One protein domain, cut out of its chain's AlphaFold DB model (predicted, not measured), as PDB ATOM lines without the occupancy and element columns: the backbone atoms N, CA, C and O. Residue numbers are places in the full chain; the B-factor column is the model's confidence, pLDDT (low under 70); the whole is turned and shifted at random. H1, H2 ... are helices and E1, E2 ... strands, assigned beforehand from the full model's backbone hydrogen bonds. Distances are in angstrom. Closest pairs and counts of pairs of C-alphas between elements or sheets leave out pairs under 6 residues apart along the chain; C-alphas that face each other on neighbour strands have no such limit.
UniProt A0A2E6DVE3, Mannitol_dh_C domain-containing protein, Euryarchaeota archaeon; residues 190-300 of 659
ATOM      1  N   ALA A 190      22.753  29.705 -42.986       96.19
ATOM      2  CA  ALA A 190      23.212  28.329 -42.896       96.19
ATOM      3  C   ALA A 190      24.195  28.155 -41.730       96.19
ATOM      4  O   ALA A 190      24.042  27.239 -40.930       96.19
ATOM      5  N   GLY A 191      25.138  29.080 -41.546       95.69
ATOM      6  CA  GLY A 191      26.066  29.037 -40.421       95.69
ATOM      7  C   GLY A 191      25.364  29.067 -39.056       95.69
ATOM      8  O   GLY A 191      25.665  28.262 -38.178       95.69
ATOM      9  N   VAL A 192      24.371  29.942 -38.871       96.25
ATOM     10  CA  VAL A 192      23.603  30.006 -37.613       96.25
ATOM     11  C   VAL A 192      22.831  28.705 -37.356       96.25
ATOM     12  O   VAL A 192      22.828  28.207 -36.229       96.25
ATOM     13  N   LEU A 193      22.245  28.102 -38.395       95.19
ATOM     14  CA  LEU A 193      21.605  26.781 -38.301       95.19
ATOM     15  C   LEU A 193      22.612  25.674 -37.937       95.19
ATOM     16  O   LEU A 193      22.295  24.749 -37.185       95.19
ATOM     17  N   GLY A 194      23.852  25.782 -38.417       95.44
ATOM     18  CA  GLY A 194      24.953  24.880 -38.074       95.44
ATOM     19  C   GLY A 194      25.312  24.882 -36.590       95.44
ATOM     20  O   GLY A 194      25.554  23.820 -36.012       95.44
ATOM     21  N   LEU A 195      25.240  26.045 -35.936       95.94
ATOM     22  CA  LEU A 195      25.417  26.167 -34.480       95.94
ATOM     23  C   LEU A 195      24.289  25.481 -33.689       95.94
ATOM     24  O   LEU A 195      24.461  25.176 -32.503       95.94
ATOM     25  N   ASN A 196      23.151  25.220 -34.346       90.88
ATOM     26  CA  ASN A 196      21.887  24.794 -33.744       90.88
ATOM     27  C   ASN A 196      21.338  25.824 -32.736       90.88
ATOM     28  O   ASN A 196      20.792  25.446 -31.701       90.88
ATOM     29  N   ALA A 197      21.591  27.115 -32.986       87.38
ATOM     30  CA  ALA A 197      21.280  28.213 -32.073       87.38
ATOM     31  C   ALA A 197      19.780  28.548 -32.076       87.38
ATOM     32  O   ALA A 197      19.209  28.843 -33.124       87.38
ATOM     33  N   ASN A 198      19.165  28.529 -30.890       83.62
ATOM     34  CA  ASN A 198      17.756  28.874 -30.682       83.62
ATOM     35  C   ASN A 198      17.570  30.382 -30.444       83.62
ATOM     36  O   ASN A 198      18.538  31.116 -30.254       83.62
ATOM     37  N   GLU A 199      16.320  30.848 -30.432       87.81
ATOM     38  CA  GLU A 199      15.982  32.244 -30.135       87.81
ATOM     39  C   GLU A 199      16.606  32.727 -28.811       87.81
ATOM     40  O   GLU A 199      16.631  32.015 -27.809       87.81
ATOM     41  N   GLY A 200      17.159  33.940 -28.828       89.81
ATOM     42  CA  GLY A 200      17.867  34.563 -27.710       89.81
ATOM     43  C   GLY A 200      19.374  34.288 -27.666       89.81
ATOM     44  O   GLY A 200      20.100  35.086 -27.061       89.81
ATOM     45  N   VAL A 201      19.857  33.233 -28.334       94.12
ATOM     46  CA  VAL A 201      21.280  32.857 -28.366       94.12
ATOM     47  C   VAL A 201      22.095  33.880 -29.153       94.12
ATOM     48  O   VAL A 201      21.725  34.277 -30.263       94.12
ATOM     49  N   LEU A 202      23.238  34.281 -28.590       96.75
ATOM     50  CA  LEU A 202      24.240  35.048 -29.322       96.75
ATOM     51  C   LEU A 202      25.145  34.109 -30.089       96.75
ATOM     52  O   LEU A 202      25.529  33.057 -29.591       96.75
ATOM     53  N   PHE A 203      25.511  34.500 -31.297       97.25
ATOM     54  CA  PHE A 203      26.380  33.708 -32.140       97.25
ATOM     55  C   PHE A 203      27.592  34.502 -32.603       97.25
ATOM     56  O   PHE A 203      27.515  35.699 -32.885       97.25
ATOM     57  N   ASN A 204      28.698  33.787 -32.767       96.94
ATOM     58  CA  ASN A 204      29.871  34.224 -33.491       96.94
ATOM     59  C   ASN A 204      30.239  33.169 -34.549       96.94
ATOM     60  O   ASN A 204      30.721  32.086 -34.235       96.94
ATOM     61  N   LEU A 205      30.024  33.486 -35.826       95.56
ATOM     62  CA  LEU A 205      30.531  32.678 -36.936       95.56
ATOM     63  C   LEU A 205      31.939  33.164 -37.280       95.56
ATOM     64  O   LEU A 205      32.115  34.104 -38.059       95.56
ATOM     65  N   ALA A 206      32.925  32.540 -36.648       91.88
ATOM     66  CA  ALA A 206      34.343  32.855 -36.701       91.88
ATOM     67  C   ALA A 206      34.992  32.272 -37.966       91.88
ATOM     68  O   ALA A 206      35.762  31.311 -37.934       91.88
ATOM     69  N   ASN A 207      34.642  32.854 -39.110       86.56
ATOM     70  CA  ASN A 207      35.225  32.550 -40.416       86.56
ATOM     71  C   ASN A 207      36.132  33.701 -40.880       86.56
ATOM     72  O   ASN A 207      36.469  34.597 -40.111       86.56
ATOM     73  N   THR A 208      36.539  33.689 -42.149       76.69
ATOM     74  CA  THR A 208      37.387  34.721 -42.773       76.69
ATOM     75  C   THR A 208      36.906  36.147 -42.521       76.69
ATOM     76  O   THR A 208      37.722  37.015 -42.215       76.69
ATOM     77  N   SER A 209      35.591  36.360 -42.574       80.50
ATOM     78  CA  SER A 209      34.910  37.508 -41.981       80.50
ATOM     79  C   SER A 209      34.034  37.017 -40.834       80.50
ATOM     80  O   SER A 209      33.169  36.157 -41.026       80.50
ATOM     81  N   GLU A 210      34.257  37.560 -39.641       90.75
ATOM     82  CA  GLU A 210      33.602  37.067 -38.435       90.75
ATOM     83  C   GLU A 210      32.265  37.750 -38.229       90.75
ATOM     84  O   GLU A 210      32.209  38.969 -38.097       90.75
ATOM     85  N   HIS A 211      31.192  36.971 -38.176       94.06
ATOM     86  CA  HIS A 211      29.855  37.502 -37.949       94.06
ATOM     87  C   HIS A 211      29.488  37.362 -36.480       94.06
ATOM     88  O   HIS A 211      29.648  36.276 -35.932       94.06
ATOM     89  N   VAL A 212      28.990  38.433 -35.867       95.81
ATOM     90  CA  VAL A 212      28.511  38.455 -34.478       95.81
ATOM     91  C   VAL A 212      27.068  38.932 -34.482       95.81
ATOM     92  O   VAL A 212      26.755  39.953 -35.106       95.81
ATOM     93  N   GLY A 213      26.184  38.188 -33.824       96.00
ATOM     94  CA  GLY A 213      24.760  38.487 -33.834       96.00
ATOM     95  C   GLY A 213      23.943  37.755 -32.782       96.00
ATOM     96  O   GLY A 213      24.480  37.033 -31.948       96.00
ATOM     97  N   GLN A 214      22.630  37.936 -32.863       96.62
ATOM     98  CA  GLN A 214      21.621  37.267 -32.054       96.62
ATOM     99  C   GLN A 214      20.577  36.590 -32.941       96.62
ATOM    100  O   GLN A 214      20.190  37.125 -33.988       96.62
ATOM    101  N   VAL A 215      20.122  35.419 -32.501       96.12
ATOM    102  CA  VAL A 215      18.970  34.720 -33.070       96.12
ATOM    103  C   VAL A 215      17.678  35.265 -32.464       96.12
ATOM    104  O   VAL A 215      17.536  35.316 -31.245       96.12
ATOM    105  N   GLY A 216      16.719  35.630 -33.309       92.75
ATOM    106  CA  GLY A 216      15.454  36.239 -32.909       92.75
ATOM    107  C   GLY A 216      15.563  37.735 -32.602       92.75
ATOM    108  O   GLY A 216      16.577  38.388 -32.868       92.75
ATOM    109  N   GLY A 217      14.483  38.277 -32.041       87.69
ATOM    110  CA  GLY A 217      14.410  39.664 -31.587       87.69
ATOM    111  C   GLY A 217      14.187  40.722 -32.675       87.69
ATOM    112  O   GLY A 217      14.016  40.446 -33.873       87.69
ATOM    113  N   GLU A 218      14.175  41.967 -32.202       89.75
ATOM    114  CA  GLU A 218      13.871  43.172 -32.973       89.75
ATOM    115  C   GLU A 218      15.116  43.770 -33.657       89.75
ATOM    116  O   GLU A 218      16.255  43.490 -33.269       89.75
ATOM    117  N   PRO A 219      14.935  44.616 -34.688       91.69
ATOM    118  CA  PRO A 219      16.047  45.302 -35.331       91.69
ATOM    119  C   PRO A 219      16.802  46.222 -34.364       91.69
ATOM    120  O   PRO A 219      16.188  47.046 -33.690       91.69
ATOM    121  N   LEU A 220      18.136  46.138 -34.378       91.50
ATOM    122  CA  LEU A 220      19.026  47.020 -33.619       91.50
ATOM    123  C   LEU A 220      19.639  48.097 -34.521       91.50
ATOM    124  O   LEU A 220      19.934  47.846 -35.694       91.50
ATOM    125  N   ASP A 221      19.864  49.284 -33.963       87.50
ATOM    126  CA  ASP A 221      20.482  50.392 -34.687       87.50
ATOM    127  C   ASP A 221      21.906  50.040 -35.147       87.50
ATOM    128  O   ASP A 221      22.693  49.421 -34.428       87.50
ATOM    129  N   GLU A 222      22.229  50.428 -36.386       87.38
ATOM    130  CA  GLU A 222      23.499  50.139 -37.078       87.38
ATOM    131  C   GLU A 222      23.824  48.646 -37.291       87.38
ATOM    132  O   GLU A 222      24.899  48.308 -37.802       87.38
ATOM    133  N   MET A 223      22.906  47.749 -36.935       92.69
ATOM    134  CA  MET A 223      23.032  46.315 -37.172       92.69
ATOM    135  C   MET A 223      22.274  45.911 -38.431       92.69
ATOM    136  O   MET A 223      21.317  46.553 -38.864       92.69
ATOM    137  N   SER A 224      22.725  44.821 -39.048       94.31
ATOM    138  CA  SER A 224      21.948  44.162 -40.092       94.31
ATOM    139  C   SER A 224      20.831  43.379 -39.429       94.31
ATOM    140  O   SER A 224      21.092  42.592 -38.526       94.31
ATOM    141  N   TRP A 225      19.609  43.539 -39.911       95.81
ATOM    142  CA  TRP A 225      18.459  42.773 -39.474       95.81
ATOM    143  C   TRP A 225      17.815  42.043 -40.647       95.81
ATOM    144  O   TRP A 225      17.445  42.645 -41.666       95.81
ATOM    145  N   LEU A 226      17.685  40.732 -40.478       94.56
ATOM    146  CA  LEU A 226      16.982  39.832 -41.374       94.56
ATOM    147  C   LEU A 226      15.640  39.452 -40.739       94.56
ATOM    148  O   LEU A 226      15.643  38.973 -39.605       94.56
ATOM    149  N   PRO A 227      14.508  39.633 -41.444       94.25
ATOM    150  CA  PRO A 227      13.203  39.227 -40.946       94.25
ATOM    151  C   PRO A 227      13.098  37.696 -40.859       94.25
ATOM    152  O   PRO A 227      13.848  36.989 -41.549       94.25
ATOM    153  N   PRO A 228      12.140  37.173 -40.068       94.56
ATOM    154  CA  PRO A 228      11.824  35.752 -40.096       94.56
ATOM    155  C   PRO A 228      11.290  35.352 -41.480       94.56
ATOM    156  O   PRO A 228      10.622  36.146 -42.161       94.56
ATOM    157  N   LEU A 229      11.597  34.122 -41.893       93.88
ATOM    158  CA  LEU A 229      11.206  33.563 -43.188       93.88
ATOM    159  C   LEU A 229      11.075  32.039 -43.086       93.88
ATOM    160  O   LEU A 229      12.066  31.359 -42.839       93.88
ATOM    161  N   GLY A 230       9.868  31.507 -43.296       89.62
ATOM    162  CA  GLY A 230       9.607  30.076 -43.110       89.62
ATOM    163  C   GLY A 230       9.914  29.649 -41.673       89.62
ATOM    164  O   GLY A 230       9.502  30.319 -40.725       89.62
ATOM    165  N   ARG A 231      10.683  28.573 -41.513       87.44
ATOM    166  CA  ARG A 231      11.210  28.100 -40.217       87.44
ATOM    167  C   ARG A 231      12.375  28.927 -39.668       87.44
ATOM    168  O   ARG A 231      12.845  28.643 -38.570       87.44
ATOM    169  N   LEU A 232      12.884  29.905 -40.415       92.25
ATOM    170  CA  LEU A 232      14.034  30.691 -39.983       92.25
ATOM    171  C   LEU A 232      13.607  31.839 -39.056       92.25
ATOM    172  O   LEU A 232      12.791  32.672 -39.471       92.25
ATOM    173  N   PRO A 233      14.212  31.967 -37.861       93.12
ATOM    174  CA  PRO A 233      14.002  33.130 -37.005       93.12
ATOM    175  C   PRO A 233      14.615  34.396 -37.625       93.12
ATOM    176  O   PRO A 233      15.460  34.327 -38.534       93.12
ATOM    177  N   SER A 234      14.215  35.568 -37.121       95.75
ATOM    178  CA  SER A 234      14.928  36.814 -37.424       95.75
ATOM    179  C   SER A 234      16.383  36.716 -36.969       95.75
ATOM    180  O   SER A 234      16.696  35.963 -36.053       95.75
ATOM    181  N   LEU A 235      17.283  37.469 -37.602       96.50
ATOM    182  CA  LEU A 235      18.653  37.642 -37.108       96.50
ATOM    183  C   LEU A 235      19.001  39.120 -37.046       96.50
ATOM    184  O   LEU A 235      18.798  39.834 -38.027       96.50
ATOM    185  N   SER A 236      19.627  39.539 -35.951       95.81
ATOM    186  CA  SER A 236      20.302  40.834 -35.840       95.81
ATOM    187  C   SER A 236      21.805  40.597 -35.738       95.81
ATOM    188  O   SER A 236      22.242  39.850 -34.870       95.81
ATOM    189  N   TYR A 237      22.615  41.148 -36.644       94.88
ATOM    190  CA  TYR A 237      24.042  40.824 -36.716       94.88
ATOM    191  C   TYR A 237      24.870  41.875 -37.471       94.88
ATOM    192  O   TYR A 237      24.349  42.715 -38.205       94.88
ATOM    193  N   ASN A 238      26.194  41.793 -37.360       93.88
ATOM    194  CA  ASN A 238      27.111  42.405 -38.325       93.88
ATOM    195  C   ASN A 238      28.367  41.533 -38.496       93.88
ATOM    196  O   ASN A 238      28.459  40.484 -37.862       93.88
ATOM    197  N   ALA A 239      29.315  41.916 -39.361       90.69
ATOM    198  CA  ALA A 239      30.656  41.317 -39.306       90.69
ATOM    199  C   ALA A 239      31.744  42.325 -39.026       90.69
ATOM    200  O   ALA A 239      31.618  43.514 -39.321       90.69
ATOM    201  N   THR A 240      32.839  41.776 -38.524       89.19
ATOM    202  CA  THR A 240      34.121  42.445 -38.451       89.19
ATOM    203  C   THR A 240      34.636  42.765 -39.855       89.19
ATOM    204  O   THR A 240      34.358  42.073 -40.836       89.19
ATOM    205  N   THR A 241      35.422  43.831 -39.950       83.88
ATOM    206  CA  THR A 241      36.161  44.207 -41.164       83.88
ATOM    207  C   THR A 241      37.518  43.502 -41.252       83.88
ATOM    208  O   THR A 241      38.371  43.893 -42.047       83.88
ATOM    209  N   ALA A 242      37.732  42.478 -40.421       79.19
ATOM    210  CA  ALA A 242      38.983  41.751 -40.341       79.19
ATOM    211  C   ALA A 242      39.272  40.978 -41.635       79.19
ATOM    212  O   ALA A 242      38.384  40.404 -42.267       79.19
ATOM    213  N   THR A 243      40.549  40.934 -41.990       74.94
ATOM    214  CA  THR A 243      41.113  40.112 -43.062       74.94
ATOM    215  C   THR A 243      41.958  39.000 -42.446       74.94
ATOM    216  O   THR A 243      42.199  38.989 -41.234       74.94
ATOM    217  N   PHE A 244      42.429  38.042 -43.250       68.25
ATOM    218  CA  PHE A 244      43.362  37.002 -42.789       68.25
ATOM    219  C   PHE A 244      44.643  37.558 -42.149       68.25
ATOM    220  O   PHE A 244      45.241  36.889 -41.316       68.25
ATOM    221  N   GLU A 245      45.037  38.778 -42.512       79.50
ATOM    222  CA  GLU A 245      46.243  39.443 -42.009       79.50
ATOM    223  C   GLU A 245      46.002  40.221 -40.705       79.50
ATOM    224  O   GLU A 245      46.949  40.688 -40.075       79.50
ATOM    225  N   THR A 246      44.743  40.386 -40.280       82.88
ATOM    226  CA  THR A 246      44.417  41.134 -39.060       82.88
ATOM    227  C   THR A 246      44.886  40.371 -37.811       82.88
ATOM    228  O   THR A 246      44.457  39.230 -37.617       82.88
ATOM    229  N   PRO A 247      45.700  40.985 -36.926       86.44
ATOM    230  CA  PRO A 247      46.148  40.355 -35.686       86.44
ATOM    231  C   PRO A 247      44.985  39.914 -34.792       86.44
ATOM    232  O   PRO A 247      43.969  40.607 -34.699       86.44
ATOM    233  N   LEU A 248      45.163  38.802 -34.073       82.38
ATOM    234  CA  LEU A 248      44.126  38.225 -33.209       82.38
ATOM    235  C   LEU A 248      43.592  39.227 -32.174       82.38
ATOM    236  O   LEU A 248      42.385  39.360 -32.021       82.38
ATOM    237  N   SER A 249      44.472  40.005 -31.538       85.88
ATOM    238  CA  SER A 249      44.069  41.022 -30.559       85.88
ATOM    239  C   SER A 249      43.138  42.083 -31.148       85.88
ATOM    240  O   SER A 249      42.202  42.520 -30.487       85.88
ATOM    241  N   GLN A 250      43.358  42.489 -32.400       88.25
ATOM    242  CA  GLN A 250      42.498  43.452 -33.080       88.25
ATOM    243  C   GLN A 250      41.165  42.821 -33.500       88.25
ATOM    244  O   GLN A 250      40.130  43.478 -33.419       88.25
ATOM    245  N   ARG A 251      41.175  41.549 -33.909       87.50
ATOM    246  CA  ARG A 251      39.946  40.796 -34.197       87.50
ATOM    247  C   ARG A 251      39.071  40.653 -32.960       87.50
ATOM    248  O   ARG A 251      37.878  40.925 -33.041       87.50
ATOM    249  N   ASP A 252      39.664  40.300 -31.825       89.44
ATOM    250  CA  ASP A 252      38.939  40.144 -30.564       89.44
ATOM    251  C   ASP A 252      38.327  41.468 -30.095       89.44
ATOM    252  O   ASP A 252      37.185  41.476 -29.640       89.44
ATOM    253  N   LEU A 253      39.019  42.599 -30.292       91.25
ATOM    254  CA  LEU A 253      38.434  43.925 -30.057       91.25
ATOM    255  C   LEU A 253      37.201  44.164 -30.940       91.25
ATOM    256  O   LEU A 253      36.150  44.519 -30.422       91.25
ATOM    257  N   MET A 254      37.288  43.901 -32.247       92.31
ATOM    258  CA  MET A 254      36.151  44.084 -33.162       92.31
ATOM    259  C   MET A 254      34.962  43.172 -32.824       92.31
ATOM    260  O   MET A 254      33.809  43.587 -32.943       92.31
ATOM    261  N   VAL A 255      35.228  41.925 -32.427       93.44
ATOM    262  CA  VAL A 255      34.188  40.985 -31.983       93.44
ATOM    263  C   VAL A 255      33.542  41.480 -30.693       93.44
ATOM    264  O   VAL A 255      32.315  41.478 -30.598       93.44
ATOM    265  N   ARG A 256      34.342  41.956 -29.731       93.00
ATOM    266  CA  ARG A 256      33.845  42.516 -28.470       93.00
ATOM    267  C   ARG A 256      32.968  43.746 -28.704       93.00
ATOM    268  O   ARG A 256      31.863  43.787 -28.178       93.00
ATOM    269  N   ASP A 257      33.399  44.674 -29.554       93.56
ATOM    270  CA  ASP A 257      32.634  45.886 -29.879       93.56
ATOM    271  C   ASP A 257      31.261  45.549 -30.494       93.56
ATOM    272  O   ASP A 257      30.259  46.205 -30.213       93.56
ATOM    273  N   LEU A 258      31.179  44.495 -31.318       93.62
ATOM    274  CA  LEU A 258      29.896  44.004 -31.833       93.62
ATOM    275  C   LEU A 258      29.068  43.296 -30.756       93.62
ATOM    276  O   LEU A 258      27.852  43.471 -30.712       93.62
ATOM    277  N   ARG A 259      29.708  42.505 -29.892       92.88
ATOM    278  CA  ARG A 259      29.057  41.772 -28.798       92.88
ATOM    279  C   ARG A 259      28.427  42.707 -27.763       92.88
ATOM    280  O   ARG A 259      27.369  42.371 -27.233       92.88
ATOM    281  N   GLU A 260      29.031  43.867 -27.512       93.94
ATOM    282  CA  GLU A 260      28.526  44.904 -26.596       93.94
ATOM    283  C   GLU A 260      27.202  45.536 -27.064       93.94
ATOM    284  O   GLU A 260      26.482  46.121 -26.258       93.94
ATOM    285  N   LYS A 261      26.826  45.377 -28.344       93.44
ATOM    286  CA  LYS A 261      25.522  45.826 -28.867       93.44
ATOM    287  C   LYS A 261      24.356  44.908 -28.485       93.44
ATOM    288  O   LYS A 261      23.206  45.254 -28.753       93.44
ATOM    289  N   PHE A 262      24.633  43.750 -27.890       92.88
ATOM    290  CA  PHE A 262      23.633  42.755 -27.512       92.88
ATOM    291  C   PHE A 262      23.555  42.575 -25.989       92.88
ATOM    292  O   PHE A 262      24.542  42.839 -25.298       92.88
ATOM    293  N   PRO A 263      22.418  42.083 -25.450       90.06
ATOM    294  CA  PRO A 263      22.300  41.709 -24.040       90.06
ATOM    295  C   PRO A 263      23.410  40.759 -23.594       90.06
ATOM    296  O   PRO A 263      23.989  40.048 -24.416       90.06
ATOM    297  N   ASP A 264      23.708  40.720 -22.296       88.75
ATOM    298  CA  ASP A 264      24.757  39.843 -21.781       88.75
ATOM    299  C   ASP A 264      24.301  38.375 -21.687       88.75
ATOM    300  O   ASP A 264      24.014  37.853 -20.613       88.75
ATOM    301  N   ASN A 265      24.183  37.730 -22.848       88.69
ATOM    302  CA  ASN A 265      23.787  36.336 -22.998       88.69
ATOM    303  C   ASN A 265      24.991  35.452 -23.355       88.69
ATOM    304  O   ASN A 265      26.034  35.913 -23.833       88.69
ATOM    305  N   GLU A 266      24.811  34.146 -23.181       90.88
ATOM    306  CA  GLU A 266      25.759  33.139 -23.644       90.88
ATOM    307  C   GLU A 266      25.992  33.252 -25.162       90.88
ATOM    308  O   GLU A 266      25.044  33.367 -25.947       90.88
ATOM    309  N   MET A 267      27.267  33.229 -25.569       95.75
ATOM    310  CA  MET A 267      27.671  33.303 -26.970       95.75
ATOM    311  C   MET A 267      28.154  31.947 -27.466       95.75
ATOM    312  O   MET A 267      29.071  31.350 -26.910       95.75
ATOM    313  N   TRP A 268      27.558  31.472 -28.547       97.75
ATOM    314  CA  TRP A 268      27.950  30.252 -29.237       97.75
ATOM    315  C   TRP A 268      28.852  30.594 -30.409       97.75
ATOM    316  O   TRP A 268      28.574  31.522 -31.165       97.75
ATOM    317  N   ILE A 269      29.931  29.845 -30.585       97.44
ATOM    318  CA  ILE A 269      30.920  30.105 -31.627       97.44
ATOM    319  C   ILE A 269      31.106  28.882 -32.519       97.44
ATOM    320  O   ILE A 269      31.119  27.739 -32.056       97.44
ATOM    321  N   GLY A 270      31.254  29.132 -33.816       96.88
ATOM    322  CA  GLY A 270      31.605  28.106 -34.788       96.88
ATOM    323  C   GLY A 270      32.262  28.683 -36.032       96.88
ATOM    324  O   GLY A 270      32.410  29.898 -36.143       96.88
ATOM    325  N   GLY A 271      32.675  27.831 -36.963       93.88
ATOM    326  CA  GLY A 271      33.466  28.230 -38.131       93.88
ATOM    327  C   GLY A 271      34.948  27.884 -37.995       93.88
ATOM    328  O   GLY A 271      35.402  27.360 -36.978       93.88
ATOM    329  N   GLY A 272      35.723  28.167 -39.043       90.88
ATOM    330  CA  GLY A 272      37.116  27.715 -39.146       90.88
ATOM    331  C   GLY A 272      38.024  28.203 -38.010       90.88
ATOM    332  O   GLY A 272      38.809  27.422 -37.477       90.88
ATOM    333  N   PHE A 273      37.900  29.464 -37.581       89.94
ATOM    334  CA  PHE A 273      38.704  29.999 -36.473       89.94
ATOM    335  C   PHE A 273      38.226  29.528 -35.097       89.94
ATOM    336  O   PHE A 273      39.026  29.516 -34.162       89.94
ATOM    337  N   ALA A 274      36.976  29.075 -34.971       93.19
ATOM    338  CA  ALA A 274      36.453  28.513 -33.726       93.19
ATOM    339  C   ALA A 274      37.159  27.203 -33.327       93.19
ATOM    340  O   ALA A 274      37.100  26.796 -32.174       93.19
ATOM    341  N   MET A 275      37.873  26.562 -34.259       92.38
ATOM    342  CA  MET A 275      38.708  25.389 -33.980       92.38
ATOM    343  C   MET A 275      39.905  25.704 -33.067       92.38
ATOM    344  O   MET A 275      40.494  24.792 -32.483       92.38
ATOM    345  N   ASN A 276      40.283  26.980 -32.925       91.94
ATOM    346  CA  ASN A 276      41.297  27.400 -31.965       91.94
ATOM    347  C   ASN A 276      40.670  27.583 -30.573       91.94
ATOM    348  O   ASN A 276      39.961  28.557 -30.327       91.94
ATOM    349  N   LYS A 277      40.988  26.674 -29.644       92.75
ATOM    350  CA  LYS A 277      40.470  26.705 -28.267       92.75
ATOM    351  C   LYS A 277      40.808  27.996 -27.519       92.75
ATOM    352  O   LYS A 277      39.939  28.522 -26.838       92.75
ATOM    353  N   GLU A 278      42.011  28.541 -27.697       90.81
ATOM    354  CA  GLU A 278      42.429  29.777 -27.016       90.81
ATOM    355  C   GLU A 278      41.569  30.976 -27.445       90.81
ATOM    356  O   GLU A 278      41.240  31.831 -26.629       90.81
ATOM    357  N   LEU A 279      41.158  31.010 -28.718       90.69
ATOM    358  CA  LEU A 279      40.267  32.039 -29.264       90.69
ATOM    359  C   LEU A 279      38.836  31.889 -28.734       90.69
ATOM    360  O   LEU A 279      38.165  32.880 -28.456       90.69
ATOM    361  N   VAL A 280      38.352  30.655 -28.592       94.06
ATOM    362  CA  VAL A 280      37.033  30.387 -27.995       94.06
ATOM    363  C   VAL A 280      37.014  30.821 -26.527       94.06
ATOM    364  O   VAL A 280      36.089  31.514 -26.096       94.06
ATOM    365  N   GLU A 281      38.056  30.459 -25.776       91.75
ATOM    366  CA  GLU A 281      38.219  30.805 -24.363       91.75
ATOM    367  C   GLU A 281      38.358  32.319 -24.157       91.75
ATOM    368  O   GLU A 281      37.689  32.873 -23.283       91.75
ATOM    369  N   SER A 282      39.143  33.022 -24.990       89.62
ATOM    370  CA  SER A 282      39.326  34.482 -24.879       89.62
ATOM    371  C   SER A 282      38.025  35.271 -25.052       89.62
ATOM    372  O   SER A 282      37.900  36.389 -24.549       89.62
ATOM    373  N   ARG A 283      37.041  34.679 -25.735       90.88
ATOM    374  CA  ARG A 283      35.735  35.277 -26.032       90.88
ATOM    375  C   ARG A 283      34.631  34.854 -25.073       90.88
ATOM    376  O   ARG A 283      33.498  35.295 -25.255       90.88
ATOM    377  N   ASN A 284      34.946  34.017 -24.081       92.19
ATOM    378  CA  ASN A 284      33.965  33.419 -23.175       92.19
ATOM    379  C   ASN A 284      32.788  32.785 -23.947       92.19
ATOM    380  O   ASN A 284      31.618  33.028 -23.646       92.19
ATOM    381  N   ALA A 285      33.112  32.040 -25.009       95.00
ATOM    382  CA  ALA A 285      32.138  31.462 -25.923       95.00
ATOM    383  C   ALA A 285      32.076  29.935 -25.804       95.00
ATOM    384  O   ALA A 285      33.048  29.276 -25.439       95.00
ATOM    385  N   ILE A 286      30.938  29.354 -26.178       96.50
ATOM    386  CA  ILE A 286      30.752  27.905 -26.267       96.50
ATOM    387  C   ILE A 286      31.004  27.454 -27.698       96.50
ATOM    388  O   ILE A 286      30.249  27.801 -28.607       96.50
ATOM    389  N   PHE A 287      32.051  26.656 -27.903       97.06
ATOM    390  CA  PHE A 287      32.306  26.017 -29.191       97.06
ATOM    391  C   PHE A 287      31.171  25.053 -29.556       97.06
ATOM    392  O   PHE A 287      30.816  24.177 -28.765       97.06
ATOM    393  N   ARG A 288      30.614  25.201 -30.762       96.25
ATOM    394  CA  ARG A 288      29.517  24.356 -31.268       96.25
ATOM    395  C   ARG A 288      29.909  23.498 -32.462       96.25
ATOM    396  O   ARG A 288      29.509  22.342 -32.518       96.25
ATOM    397  N   CYS A 289      30.641  24.064 -33.416       94.25
ATOM    398  CA  CYS A 289      31.011  23.391 -34.663       94.25
ATOM    399  C   CYS A 289      32.189  24.095 -35.347       94.25
ATOM    400  O   CYS A 289      32.395  25.296 -35.172       94.25
ATOM    401  N   GLY A 290      32.949  23.353 -36.141       95.38
ATOM    402  CA  GLY A 290      34.127  23.826 -36.857       95.38
ATOM    403  C   GLY A 290      33.817  24.443 -38.218       95.38
ATOM    404  O   GLY A 290      32.847  25.187 -38.395       95.38
ATOM    405  N   SER A 291      34.679  24.156 -39.195       93.81
ATOM    406  CA  SER A 291      34.574  24.668 -40.565       93.81
ATOM    407  C   SER A 291      33.336  24.153 -41.312       93.81
ATOM    408  O   SER A 291      32.889  24.802 -42.260       93.81
ATOM    409  N   GLU A 292      32.739  23.050 -40.860       95.69
ATOM    410  CA  GLU A 292      31.529  22.433 -41.408       95.69
ATOM    411  C   GLU A 292      30.251  23.253 -41.201       95.69
ATOM    412  O   GLU A 292      29.233  22.951 -41.818       95.69
ATOM    413  N   VAL A 293      30.285  24.275 -40.336       96.44
ATOM    414  CA  VAL A 293      29.107  24.974 -39.791       96.44
ATOM    415  C   VAL A 293      28.024  25.297 -40.831       96.44
ATOM    416  O   VAL A 293      26.861  24.955 -40.631       96.44
ATOM    417  N   SER A 294      28.382  25.879 -41.975       96.12
ATOM    418  CA  SER A 294      27.402  26.262 -43.000       96.12
ATOM    419  C   SER A 294      26.887  25.067 -43.810       96.12
ATOM    420  O   SER A 294      25.683  24.971 -44.047       96.12
ATOM    421  N   ALA A 295      27.757  24.118 -44.178       97.75
ATOM    422  CA  ALA A 295      27.352  22.900 -44.888       97.75
ATOM    423  C   ALA A 295      26.425  22.038 -44.015       97.75
ATOM    424  O   ALA A 295      25.379  21.576 -44.467       97.75
ATOM    425  N   LEU A 296      26.758  21.902 -42.729       97.25
ATOM    426  CA  LEU A 296      25.938  21.202 -41.745       97.25
ATOM    427  C   LEU A 296      24.591  21.900 -41.540       97.25
ATOM    428  O   LEU A 296      23.555  21.242 -41.472       97.25
ATOM    429  N   GLY A 297      24.583  23.229 -41.453       96.31
ATOM    430  CA  GLY A 297      23.355  23.990 -41.260       96.31
ATOM    431  C   GLY A 297      22.390  23.907 -42.438       96.31
ATOM    432  O   GLY A 297      21.192  23.724 -42.224       96.31
ATOM    433  N   VAL A 298      22.886  23.969 -43.680       97.31
ATOM    434  CA  VAL A 298      22.023  23.798 -44.858       97.31
ATOM    435  C   VAL A 298      21.586  22.339 -45.047       97.31
ATOM    436  O   VAL A 298      20.447  22.106 -45.447       97.31
ATOM    437  N   ALA A 299      22.419  21.358 -44.670       96.62
ATOM    438  CA  ALA A 299      22.006  19.953 -44.607       96.62
ATOM    439  C   ALA A 299      20.867  19.752 -43.597       96.62
ATOM    440  O   ALA A 299      19.869  19.112 -43.910       96.62
ATOM    441  N   ARG A 300      20.957  20.351 -42.402       93.25
ATOM    442  CA  ARG A 300      19.876  20.313 -41.401       93.25
ATOM    443  C   ARG A 300      18.596  20.982 -41.891       93.25
ATOM    444  O   ARG A 300      17.515  20.475 -41.620       93.25
TER     445      ARG A 300
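This is residues 190 to 300 of the 659 residues of the protein "Mannitol_dh_C domain-containing protein" of Euryarchaeota archaeon (UniProt A0A2E6DVE3). A strongly twisted sheet of six strands makes the core, with H2 and H4 over one face, H1 on the opposite face, and H5 crossing H1 on the side away from the sheet. The loop between E3 and E4 and the loop between E4 and H2 reach to the two ends of the longest axis. The 111 printed residues hold five named helices and six named strands, in the order H1 E1 E2 E3 E4 H2 E5 H3 H4 E6 H5. The sheet is mixed, in the order E3 E4 E2 E1 E5 E6, and the class is mixed, helices and strands. The whole is compact, with a radius of gyration of the C-alphas of 12.9 A and spans of 38 by 32 by 22 A.

H1, residues 190 to 195, is on the sheet; its closest C-alphas to E1, residues 202 to 205, are those of Gly 191 and Leu 205, 6.7 A apart. E1 and E2, residues 211 to 215, form an antiparallel hairpin, with N 203 and O 213 within hydrogen-bond range at 2.8 A. E3, residues 224 to 226, and E4, residues 235 to 239, form another, with N 224 and O 237 at 2.8 A. E4 is also antiparallel to E2, with N 214 and O 236 at 2.8 A. H2, residues 248 to 259, runs along the strands over E2 at a height over the sheet of 8.6 A; the closest C-alphas are those of Val 212 and Leu 258, 6.3 A apart. E5, residues 267 to 270, is parallel to E1, with N 204 and O 268 at 2.8 A. E4, H2 and E5 make a split strand-helix-strand unit, two strands running the same way with E2 and E1 between them in the sheet, and its crossover is right-handed. H3, residues 272 to 275, is on the sheet but over none of its strands. H4, residues 277 to 282, runs along the strands over E6, residues 285 to 289, at a height over the sheet of 8.7 A; Val 280 and Phe 287 have the closest C-alphas, 6.5 A apart. E6 is parallel to E5, with N 286 and O 267 at 2.8 A, and E5, H3, H4 and E6 make a strand-helix-strand unit, parallel neighbours with helices between, also right-handed. H5, residues 293 to 300, touches H1, about perpendicular at 84 degrees, with the C-alphas of Gly 194 and Gly 297 closest at 3.7 A. H1, H2, H4 and H5 have every O i to N i+4 pair within hydrogen-bond range; H3 is too short for such a pair.

H1 begins at C-alpha 190 (23.212, 28.329, -42.896). From first to last C-alpha, E2 measures 12.2 A, E4 12.7 A, H2 16.1 A, E6 11.9 A and H5 10.5 A. H2 begins at C-alpha 248 (44.126, 38.225, -33.209), and H5 ends at C-alpha 300 (19.876, 20.313, -41.401).

The C-alphas of Gly 230 and Pro 247, the two farthest apart, are 38.7 A from each other. The printed part has no cut, and no link is long. The mean pLDDT of the printed part is 91.8, and residue 244 is the one under 70.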